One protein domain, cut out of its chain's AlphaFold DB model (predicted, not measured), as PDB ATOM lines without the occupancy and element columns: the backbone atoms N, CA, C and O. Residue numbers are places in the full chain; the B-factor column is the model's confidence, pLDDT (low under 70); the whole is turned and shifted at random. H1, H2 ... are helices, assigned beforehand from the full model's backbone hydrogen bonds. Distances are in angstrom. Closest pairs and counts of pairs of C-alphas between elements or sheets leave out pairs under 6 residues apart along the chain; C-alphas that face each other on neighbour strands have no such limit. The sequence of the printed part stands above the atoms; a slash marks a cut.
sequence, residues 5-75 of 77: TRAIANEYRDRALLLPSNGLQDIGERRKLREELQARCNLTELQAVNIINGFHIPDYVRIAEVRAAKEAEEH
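Overview. This is residues 5 to 75 of the 77 residues of an uncharacterized protein of [Eubacterium] rectale (UniProt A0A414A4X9). Two helices, H1 and H2, lie side by side as a hairpin, and the short helix H3 crosses both of them to make a small compact body. The long last helix, H4, packs on H1 and H3 with its first residues and then sticks out as an arm, residues 66 to 75. The printed part has 71 residues with four named helices, H1 to H4 in chain order, and no named strand; the class is all helix. The whole is compact, with a radius of gyration of the C-alphas of 12.7 A, and spans 42 by 18 by 16 A, the arm adding to the length.

Arrangement. Start with H1, residues 6 to 17, which touches three helices. With its residues 12 to 16 alone it touches H2, residues 28 to 41, in a helical hairpin at a shallow tilt of 7 degrees, opposite ways; the closest C-alphas, of Ala 16 and Arg 30, are 6.6 A apart. H3, residues 45 to 52, touches H1 about perpendicular, at 80 degrees, with the C-alphas of Arg 13 and Ile 52 closest at 4.2 A. H3 also touches residues 34 to 38 of H2, about perpendicular at 74 degrees; Arg 34 and Ala 48 have the closest C-alphas, 5.6 A apart. H4, residues 57 to 75, touches H1 at a steep tilt of 43 degrees, opposite ways, with the C-alphas of Arg 6 and Val 61 closest at 6.3 A. H4 touches H3 at a steep tilt of 50 degrees, opposite ways; the C-alphas of Ile 51 and Ile 57 are closest at 5.6 A. H2 and H4 are only just apart, 8.4 A at the closest. The helix packing is mostly crossed, one of five touching pairs being at a shallow tilt. In H1, H2, H3 and H4 every O i to N i+4 pair is within hydrogen-bond range.

Along the chain. Find C-alpha 6 at (28.955, 21.649, -35.054); H1 runs 16.3 A from there. H2 measures 20.5 A and H3 10.8 A. H4 runs 27.2 A to C-alpha 75 at (30.947, 30.213, -11.679).

Size, cuts and confidence. The C-alphas of Asn 22 and His 75 are the two farthest apart, at 43.1 A. The printed part has no cut, the links H2 to H3 and H3 to H4 are tight, and H1 to H2 is short. No printed residue is under 70 in pLDDT.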
ATOM      1  N   THR A   5      27.983  24.852 -31.457       98.38
ATOM      2  CA  THR A   5      28.092  23.427 -31.781       98.38
ATOM      3  C   THR A   5      28.372  23.230 -33.265       98.38
ATOM      4  O   THR A   5      28.145  24.117 -34.093       98.38
ATOM      5  N   ARG A   6      28.804  22.022 -33.640       98.12
ATOM      6  CA  ARG A   6      28.955  21.649 -35.054       98.12
ATOM      7  C   ARG A   6      27.642  21.761 -35.835       98.12
ATOM      8  O   ARG A   6      27.676  22.137 -37.002       98.12
ATOM      9  N   ALA A   7      26.508  21.454 -35.203       98.44
ATOM     10  CA  ALA A   7      25.195  21.566 -35.833       98.44
ATOM     11  C   ALA A   7      24.866  23.026 -36.171       98.44
ATOM     12  O   ALA A   7      24.531  23.316 -37.315       98.44
ATOM     13  N   ILE A   8      25.064  23.941 -35.215       98.44
ATOM     14  CA  ILE A   8      24.869  25.380 -35.434       98.44
ATOM     15  C   ILE A   8      25.832  25.883 -36.515       98.44
ATOM     16  O   ILE A   8      25.409  26.517 -37.473       98.44
ATOM     17  N   ALA A   9      27.123  25.562 -36.420       98.56
ATOM     18  CA  ALA A   9      28.103  26.012 -37.407       98.56
ATOM     19  C   ALA A   9      27.742  25.574 -38.840       98.56
ATOM     20  O   ALA A   9      27.815  26.378 -39.772       98.56
ATOM     21  N   ASN A  10      27.311  24.320 -39.008       98.44
ATOM     22  CA  ASN A  10      26.888  23.795 -40.304       98.44
ATOM     23  C   ASN A  10      25.589  24.445 -40.795       98.44
ATOM     24  O   ASN A  10      25.519  24.791 -41.967       98.44
ATOM     25  N   GLU A  11      24.609  24.685 -39.916       98.56
ATOM     26  CA  GLU A  11      23.367  25.396 -40.256       98.56
ATOM     27  C   GLU A  11      23.671  26.750 -40.916       98.56
ATOM     28  O   GLU A  11      23.179  27.047 -42.006       98.56
ATOM     29  N   TYR A  12      24.529  27.563 -40.295       98.56
ATOM     30  CA  TYR A  12      24.870  28.887 -40.820       98.56
ATOM     31  C   TYR A  12      25.745  28.823 -42.071       98.56
ATOM     32  O   TYR A  12      25.559  29.630 -42.983       98.56
ATOM     33  N   ARG A  13      26.670  27.863 -42.157       98.25
ATOM     34  CA  ARG A  13      27.459  27.618 -43.372       98.25
ATOM     35  C   ARG A  13      26.557  27.230 -44.543       98.25
ATOM     36  O   ARG A  13      26.716  27.763 -45.637       98.25
ATOM     37  N   ASP A  14      25.587  26.353 -44.320       98.44
ATOM     38  CA  ASP A  14      24.663  25.906 -45.360       98.44
ATOM     39  C   ASP A  14      23.707  27.034 -45.773       98.44
ATOM     40  O   ASP A  14      23.502  27.257 -46.963       98.44
ATOM     41  N   ARG A  15      23.217  27.840 -44.819       98.38
ATOM     42  CA  ARG A  15      22.470  29.077 -45.113       98.38
ATOM     43  C   ARG A  15      23.300  30.065 -45.941       98.38
ATOM     44  O   ARG A  15      22.763  30.678 -46.858       98.38
ATOM     45  N   ALA A  16      24.599  30.198 -45.667       97.50
ATOM     46  CA  ALA A  16      25.488  31.079 -46.423       97.50
ATOM     47  C   ALA A  16      25.720  30.594 -47.864       97.50
ATOM     48  O   ALA A  16      25.823  31.423 -48.766       97.50
ATOM     49  N   LEU A  17      25.750  29.276 -48.098       96.44
ATOM     50  CA  LEU A  17      25.865  28.689 -49.442       96.44
ATOM     51  C   LEU A  17      24.652  28.970 -50.339       96.44
ATOM     52  O   LEU A  17      24.776  28.904 -51.561       96.44
ATOM     53  N   LEU A  18      23.495  29.285 -49.753       97.38
ATOM     54  CA  LEU A  18      22.289  29.673 -50.490       97.38
ATOM     55  C   LEU A  18      22.288  31.155 -50.894       97.38
ATOM     56  O   LEU A  18      21.437  31.578 -51.677       97.38
ATOM     57  N   LEU A  19      23.218  31.954 -50.364       95.81
ATOM     58  CA  LEU A  19      23.348  33.369 -50.692       95.81
ATOM     59  C   LEU A  19      24.272  33.571 -51.904       95.81
ATOM     60  O   LEU A  19      25.175  32.765 -52.145       95.81
ATOM     61  N   PRO A  20      24.112  34.675 -52.658       94.25
ATOM     62  CA  PRO A  20      25.073  35.044 -53.688       94.25
ATOM     63  C   PRO A  20      26.483  35.142 -53.103       94.25
ATOM     64  O   PRO A  20      26.710  35.852 -52.123       94.25
ATOM     65  N   SER A  21      27.439  34.445 -53.723       89.50
ATOM     66  CA  SER A  21      28.806  34.362 -53.200       89.50
ATOM     67  C   SER A  21      29.466  35.736 -53.071       89.50
ATOM     68  O   SER A  21      30.112  35.992 -52.059       89.50
ATOM     69  N   ASN A  22      29.314  36.623 -54.066       91.31
ATOM     70  CA  ASN A  22      29.930  37.961 -54.099       91.31
ATOM     71  C   ASN A  22      31.413  37.958 -53.675       91.31
ATOM     72  O   ASN A  22      31.860  38.836 -52.943       91.31
ATOM     73  N   GLY A  23      32.169  36.928 -54.070       91.38
ATOM     74  CA  GLY A  23      33.571  36.771 -53.670       91.38
ATOM     75  C   GLY A  23      33.775  36.587 -52.161       91.38
ATOM     76  O   GLY A  23      34.794  37.017 -51.632       91.38
ATOM     77  N   LEU A  24      32.801  35.996 -51.462       92.12
ATOM     78  CA  LEU A  24      32.757  35.850 -50.004       92.12
ATOM     79  C   LEU A  24      32.844  37.191 -49.255       92.12
ATOM     80  O   LEU A  24      33.318  37.246 -48.122       92.12
ATOM     81  N   GLN A  25      32.383  38.290 -49.859       94.44
ATOM     82  CA  GLN A  25      32.362  39.603 -49.212       94.44
ATOM     83  C   GLN A  25      31.308  39.669 -48.112       94.44
ATOM     84  O   GLN A  25      30.164  39.271 -48.309       94.44
ATOM     85  N   ASP A  26      31.673  40.166 -46.929       95.88
ATOM     86  CA  ASP A  26      30.745  40.324 -45.799       95.88
ATOM     87  C   ASP A  26      29.831  41.542 -45.983       95.88
ATOM     88  O   ASP A  26      30.069  42.610 -45.420       95.88
ATOM     89  N   ILE A  27      28.813  41.408 -46.832       95.94
ATOM     90  CA  ILE A  27      27.872  42.474 -47.201       95.94
ATOM     91  C   ILE A  27      26.433  41.946 -47.270       95.94
ATOM     92  O   ILE A  27      26.205  40.742 -47.407       95.94
ATOM     93  N   GLY A  28      25.456  42.855 -47.203       96.44
ATOM     94  CA  GLY A  28      24.035  42.535 -47.395       96.44
ATOM     95  C   GLY A  28      23.532  41.423 -46.468       96.44
ATOM     96  O   GLY A  28      23.824  41.423 -45.274       96.44
ATOM     97  N   GLU A  29      22.801  40.457 -47.028       97.31
ATOM     98  CA  GLU A  29      22.253  39.313 -46.279       97.31
ATOM     99  C   GLU A  29      23.333  38.425 -45.656       97.31
ATOM    100  O   GLU A  29      23.120  37.839 -44.597       97.31
ATOM    101  N   ARG A  30      24.527  38.371 -46.257       97.38
ATOM    102  CA  ARG A  30      25.642  37.590 -45.715       97.38
ATOM    103  C   ARG A  30      26.160  38.191 -44.405       97.38
ATOM    104  O   ARG A  30      26.411  37.451 -43.458       97.38
ATOM    105  N   ARG A  31      26.213  39.528 -44.326       98.00
ATOM    106  CA  ARG A  31      26.546  40.258 -43.092       98.00
ATOM    107  C   ARG A  31      25.497  40.052 -42.009       98.00
ATOM    108  O   ARG A  31      25.854  39.769 -40.873       98.00
ATOM    109  N   LYS A  32      24.212  40.124 -42.361       98.44
ATOM    110  CA  LYS A  32      23.126  39.860 -41.401       98.44
ATOM    111  C   LYS A  32      23.219  38.442 -40.830       98.44
ATOM    112  O   LYS A  32      23.107  38.259 -39.623       98.44
ATOM    113  N   LEU A  33      23.495  37.452 -41.684       98.44
ATOM    114  CA  LEU A  33      23.686  36.059 -41.274       98.44
ATOM    115  C   LEU A  33      24.882  35.892 -40.318       98.44
ATOM    116  O   LEU A  33      24.787  35.165 -39.329       98.44
ATOM    117  N   ARG A  34      25.995  36.590 -40.585       98.31
ATOM    118  CA  ARG A  34      27.158  36.643 -39.689       98.31
ATOM    119  C   ARG A  34      26.798  37.242 -38.327       98.31
ATOM    120  O   ARG A  34      27.174  36.674 -37.305       98.31
ATOM    121  N   GLU A  35      26.110  38.383 -38.308       98.69
ATOM    122  CA  GLU A  35      25.709  39.091 -37.081       98.69
ATOM    123  C   GLU A  35      24.774  38.241 -36.219       98.69
ATOM    124  O   GLU A  35      24.944  38.174 -35.003       98.69
ATOM    125  N   GLU A  36      23.841  37.530 -36.854       98.62
ATOM    126  CA  GLU A  36      22.951  36.581 -36.187       98.62
ATOM    127  C   GLU A  36      23.744  35.457 -35.500       98.62
ATOM    128  O   GLU A  36      23.565  35.221 -34.303       98.62
ATOM    129  N   LEU A  37      24.675  34.809 -36.216       98.50
ATOM    130  CA  LEU A  37      25.546  33.774 -35.643       98.50
ATOM    131  C   LEU A  37      26.392  34.326 -34.486       98.50
ATOM    132  O   LEU A  37      26.547  33.672 -33.450       98.50
ATOM    133  N   GLN A  38      26.921  35.539 -34.656       98.31
ATOM    134  CA  GLN A  38      27.734  36.215 -33.654       98.31
ATOM    135  C   GLN A  38      26.955  36.425 -32.352       98.31
ATOM    136  O   GLN A  38      27.444  36.052 -31.285       98.31
ATOM    137  N   ALA A  39      25.740  36.971 -32.442       98.19
ATOM    138  CA  ALA A  39      24.877  37.225 -31.293       98.19
ATOM    139  C   ALA A  39      24.395  35.926 -30.628       98.19
ATOM    140  O   ALA A  39      24.334  35.836 -29.400       98.19
ATOM    141  N   ARG A  40      24.089  34.895 -31.426       98.12
ATOM    142  CA  ARG A  40      23.624  33.591 -30.933       98.12
ATOM    143  C   ARG A  40      24.694  32.884 -30.096       98.12
ATOM    144  O   ARG A  40      24.378  32.392 -29.010       98.12
ATOM    145  N   CYS A  41      25.943  32.882 -30.573       97.88
ATOM    146  CA  CYS A  41      27.045  32.087 -30.012       97.88
ATOM    147  C   CYS A  41      28.136  32.887 -29.271       97.88
ATOM    148  O   CYS A  41      29.149  32.318 -28.846       97.88
ATOM    149  N   ASN A  42      27.959  34.202 -29.116       96.25
ATOM    150  CA  ASN A  42      28.959  35.110 -28.544       96.25
ATOM    151  C   ASN A  42      30.335  34.991 -29.224       96.25
ATOM    152  O   ASN A  42      31.352  34.739 -28.571       96.25
ATOM    153  N   LEU A  43      30.357  35.052 -30.551       97.50
ATOM    154  CA  LEU A  43      31.589  34.902 -31.326       97.50
ATOM    155  C   LEU A  43      32.219  36.264 -31.606       97.50
ATOM    156  O   LEU A  43      31.559  37.300 -31.542       97.50
ATOM    157  N   THR A  44      33.498  36.277 -31.961       97.81
ATOM    158  CA  THR A  44      34.073  37.457 -32.611       97.81
ATOM    159  C   THR A  44      33.615  37.529 -34.065       97.81
ATOM    160  O   THR A  44      33.217  36.524 -34.662       97.81
ATOM    161  N   GLU A  45      33.714  38.713 -34.665       97.94
ATOM    162  CA  GLU A  45      33.410  38.899 -36.086       97.94
ATOM    163  C   GLU A  45      34.213  37.925 -36.966       97.94
ATOM    164  O   GLU A  45      33.637  37.237 -37.807       97.94
ATOM    165  N   LEU A  46      35.521  37.786 -36.711       97.62
ATOM    166  CA  LEU A  46      36.407  36.889 -37.462       97.62
ATOM    167  C   LEU A  46      35.983  35.417 -37.353       97.62
ATOM    168  O   LEU A  46      35.980  34.701 -38.354       97.62
ATOM    169  N   GLN A  47      35.612  34.962 -36.153       98.12
ATOM    170  CA  GLN A  47      35.121  33.598 -35.945       98.12
ATOM    171  C   GLN A  47      33.853  33.346 -36.764       98.12
ATOM    172  O   GLN A  47      33.780  32.364 -37.502       98.12
ATOM    173  N   ALA A  48      32.880  34.258 -36.683       98.38
ATOM    174  CA  ALA A  48      31.623  34.139 -37.409       98.38
ATOM    175  C   ALA A  48      31.833  34.171 -38.935       98.38
ATOM    176  O   ALA A  48      31.288  33.309 -39.624       98.38
ATOM    177  N   VAL A  49      32.663  35.089 -39.463       97.81
ATOM    178  CA  VAL A  49      33.024  35.144 -40.899       97.81
ATOM    179  C   VAL A  49      33.618  33.820 -41.365       97.81
ATOM    180  O   VAL A  49      33.234  33.300 -42.413       97.81
ATOM    181  N   ASN A  50      34.558  33.267 -40.602       98.25
ATOM    182  CA  ASN A  50      35.223  32.034 -40.991       98.25
ATOM    183  C   ASN A  50      34.263  30.844 -40.974       98.25
ATOM    184  O   ASN A  50      34.267  30.064 -41.922       98.25
ATOM    185  N   ILE A  51      33.384  30.749 -39.973       98.38
ATOM    186  CA  ILE A  51      32.382  29.680 -39.892       98.38
ATOM    187  C   ILE A  51      31.424  29.722 -41.083       98.38
ATOM    188  O   ILE A  51      31.263  28.701 -41.754       98.38
ATOM    189  N   ILE A  52      30.831  30.881 -41.397       97.94
ATOM    190  CA  ILE A  52      29.892  30.980 -42.530       97.94
ATOM    191  C   ILE A  52      30.579  30.722 -43.879       97.94
ATOM    192  O   ILE A  52      29.932  30.279 -44.822       97.94
ATOM    193  N   ASN A  53      31.893  30.947 -43.964       97.00
ATOM    194  CA  ASN A  53      32.709  30.619 -45.135       97.00
ATOM    195  C   ASN A  53      33.205  29.159 -45.151       97.00
ATOM    196  O   ASN A  53      33.847  28.742 -46.113       97.00
ATOM    197  N   GLY A  54      32.917  28.366 -44.116       96.81
ATOM    198  CA  GLY A  54      33.324  26.963 -44.021       96.81
ATOM    199  C   GLY A  54      34.757  26.732 -43.528       96.81
ATOM    200  O   GLY A  54      35.258  25.613 -43.627       96.81
ATOM    201  N   PHE A  55      35.422  27.751 -42.988       97.81
ATOM    202  CA  PHE A  55      36.798  27.670 -42.503       97.81
ATOM    203  C   PHE A  55      36.865  27.327 -41.012       97.81
ATOM    204  O   PHE A  55      36.138  27.888 -40.195       97.81
ATOM    205  N   HIS A  56      37.782  26.420 -40.656       97.69
ATOM    206  CA  HIS A  56      38.155  26.092 -39.272       97.69
ATOM    207  C   HIS A  56      36.985  25.732 -38.334       97.69
ATOM    208  O   HIS A  56      37.101  25.870 -37.118       97.69
ATOM    209  N   ILE A  57      35.860  25.233 -38.868       98.00
ATOM    210  CA  ILE A  57      34.678  24.868 -38.064       98.00
ATOM    211  C   ILE A  57      35.038  23.962 -36.868       98.00
ATOM    212  O   ILE A  57      34.602  24.268 -35.758       98.00
ATOM    213  N   PRO A  58      35.835  22.879 -37.026       98.19
ATOM    214  CA  PRO A  58      36.193  22.024 -35.892       98.19
ATOM    215  C   PRO A  58      36.941  22.767 -34.779       98.19
ATOM    216  O   PRO A  58      36.739  22.464 -33.606       98.19
ATOM    217  N   ASP A  59      37.788  23.730 -35.143       98.44
ATOM    218  CA  ASP A  59      38.611  24.476 -34.193       98.44
ATOM    219  C   ASP A  59      37.765  25.488 -33.421       98.44
ATOM    220  O   ASP A  59      37.884  25.582 -32.202       98.44
ATOM    221  N   TYR A  60      36.853  26.194 -34.096       98.31
ATOM    222  CA  TYR A  60      35.966  27.145 -33.426       98.31
ATOM    223  C   TYR A  60      34.957  26.482 -32.495       98.31
ATOM    224  O   TYR A  60      34.698  27.024 -31.421       98.31
ATOM    225  N   VAL A  61      34.441  25.302 -32.852       98.25
ATOM    226  CA  VAL A  61      33.600  24.506 -31.942       98.25
ATOM    227  C   VAL A  61      34.390  24.138 -30.685       98.25
ATOM    228  O   VAL A  61      33.933  24.406 -29.579       98.25
ATOM    229  N   ARG A  62      35.625  23.644 -30.835       98.06
ATOM    230  CA  ARG A  62      36.478  23.303 -29.688       98.06
ATOM    231  C   ARG A  62      36.829  24.515 -28.822       98.06
ATOM    232  O   ARG A  62      36.850  24.410 -27.601       98.06
ATOM    233  N   ILE A  63      37.089  25.675 -29.427       97.31
ATOM    234  CA  ILE A  63      37.323  26.921 -28.680       97.31
ATOM    235  C   ILE A  63      36.090  27.287 -27.842       97.31
ATOM    236  O   ILE A  63      36.245  27.669 -26.683       97.31
ATOM    237  N   ALA A  64      34.883  27.156 -28.398       96.75
ATOM    238  CA  ALA A  64      33.648  27.444 -27.675       96.75
ATOM    239  C   ALA A  64      33.399  26.455 -26.525       96.75
ATOM    240  O   ALA A  64      33.019  26.888 -25.440       96.75
ATOM    241  N   GLU A  65      33.668  25.163 -26.733       96.25
ATOM    242  CA  GLU A  65      33.595  24.129 -25.690       96.25
ATOM    243  C   GLU A  65      34.554  24.429 -24.529       96.25
ATOM    244  O   GLU A  65      34.145  24.438 -23.371       96.25
ATOM    245  N   VAL A  66      35.820  24.743 -24.831       96.44
ATOM    246  CA  VAL A  66      36.824  25.082 -23.809       96.44
ATOM    247  C   VAL A  66      36.452  26.366 -23.067       96.44
ATOM    248  O   VAL A  66      36.637  26.439 -21.854       96.44
ATOM    249  N   ARG A  67      35.931  27.381 -23.769       94.31
ATOM    250  CA  ARG A  67      35.468  28.622 -23.133       94.31
ATOM    251  C   ARG A  67      34.326  28.340 -22.158       94.31
ATOM    252  O   ARG A  67      34.396  28.782 -21.022       94.31
ATOM    253  N   ALA A  68      33.328  27.569 -22.584       93.38
ATOM    254  CA  ALA A  68      32.186  27.226 -21.746       93.38
ATOM    255  C   ALA A  68      32.583  26.401 -20.512       93.38
ATOM    256  O   ALA A  68      32.049  26.632 -19.433       93.38
ATOM    257  N   ALA A  69      33.537  25.473 -20.653       94.50
ATOM    258  CA  ALA A  69      34.061  24.708 -19.521       94.50
ATOM    259  C   ALA A  69      34.738  25.617 -18.481       94.50
ATOM    260  O   ALA A  69      34.461  25.497 -17.292       94.50
ATOM    261  N   LYS A  70      35.561  26.576 -18.927       93.75
ATOM    262  CA  LYS A  70      36.207  27.550 -18.033       93.75
ATOM    263  C   LYS A  70      35.208  28.475 -17.343       93.75
ATOM    264  O   LYS A  70      35.326  28.705 -16.150       93.75
ATOM    265  N   GLU A  71      34.220  28.979 -18.083       90.44
ATOM    266  CA  GLU A  71      33.154  29.813 -17.515       90.44
ATOM    267  C   GLU A  71      32.371  29.038 -16.438       90.44
ATOM    268  O   GLU A  71      32.073  29.590 -15.384       90.44
ATOM    269  N   ALA A  72      32.085  27.748 -16.653       89.50
ATOM    270  CA  ALA A  72      31.431  26.910 -15.648       89.50
ATOM    271  C   ALA A  72      32.290  26.730 -14.381       89.50
ATOM    272  O   ALA A  72      31.775  26.890 -13.278       89.50
ATOM    273  N   GLU A  73      33.595  26.474 -14.527       90.31
ATOM    274  CA  GLU A  73      34.533  26.357 -13.396       90.31
ATOM    275  C   GLU A  73      34.668  27.666 -12.594       90.31
ATOM    276  O   GLU A  73      34.787  27.640 -11.369       90.31
ATOM    277  N   GLU A  74      34.640  28.824 -13.260       84.50
ATOM    278  CA  GLU A  74      34.694  30.141 -12.608       84.50
ATOM    279  C   GLU A  74      33.397  30.489 -11.862       84.50
ATOM    280  O   GLU A  74      33.441  31.214 -10.873       84.50
ATOM    281  N   HIS A  75      32.248  29.977 -12.312       76.44
ATOM    282  CA  HIS A  75      30.947  30.213 -11.679       76.44
ATOM    283  C   HIS A  75      30.618  29.247 -10.526       76.44
ATOM    284  O   HIS A  75      29.667  29.502  -9.785       76.44
TER     285      HIS A  75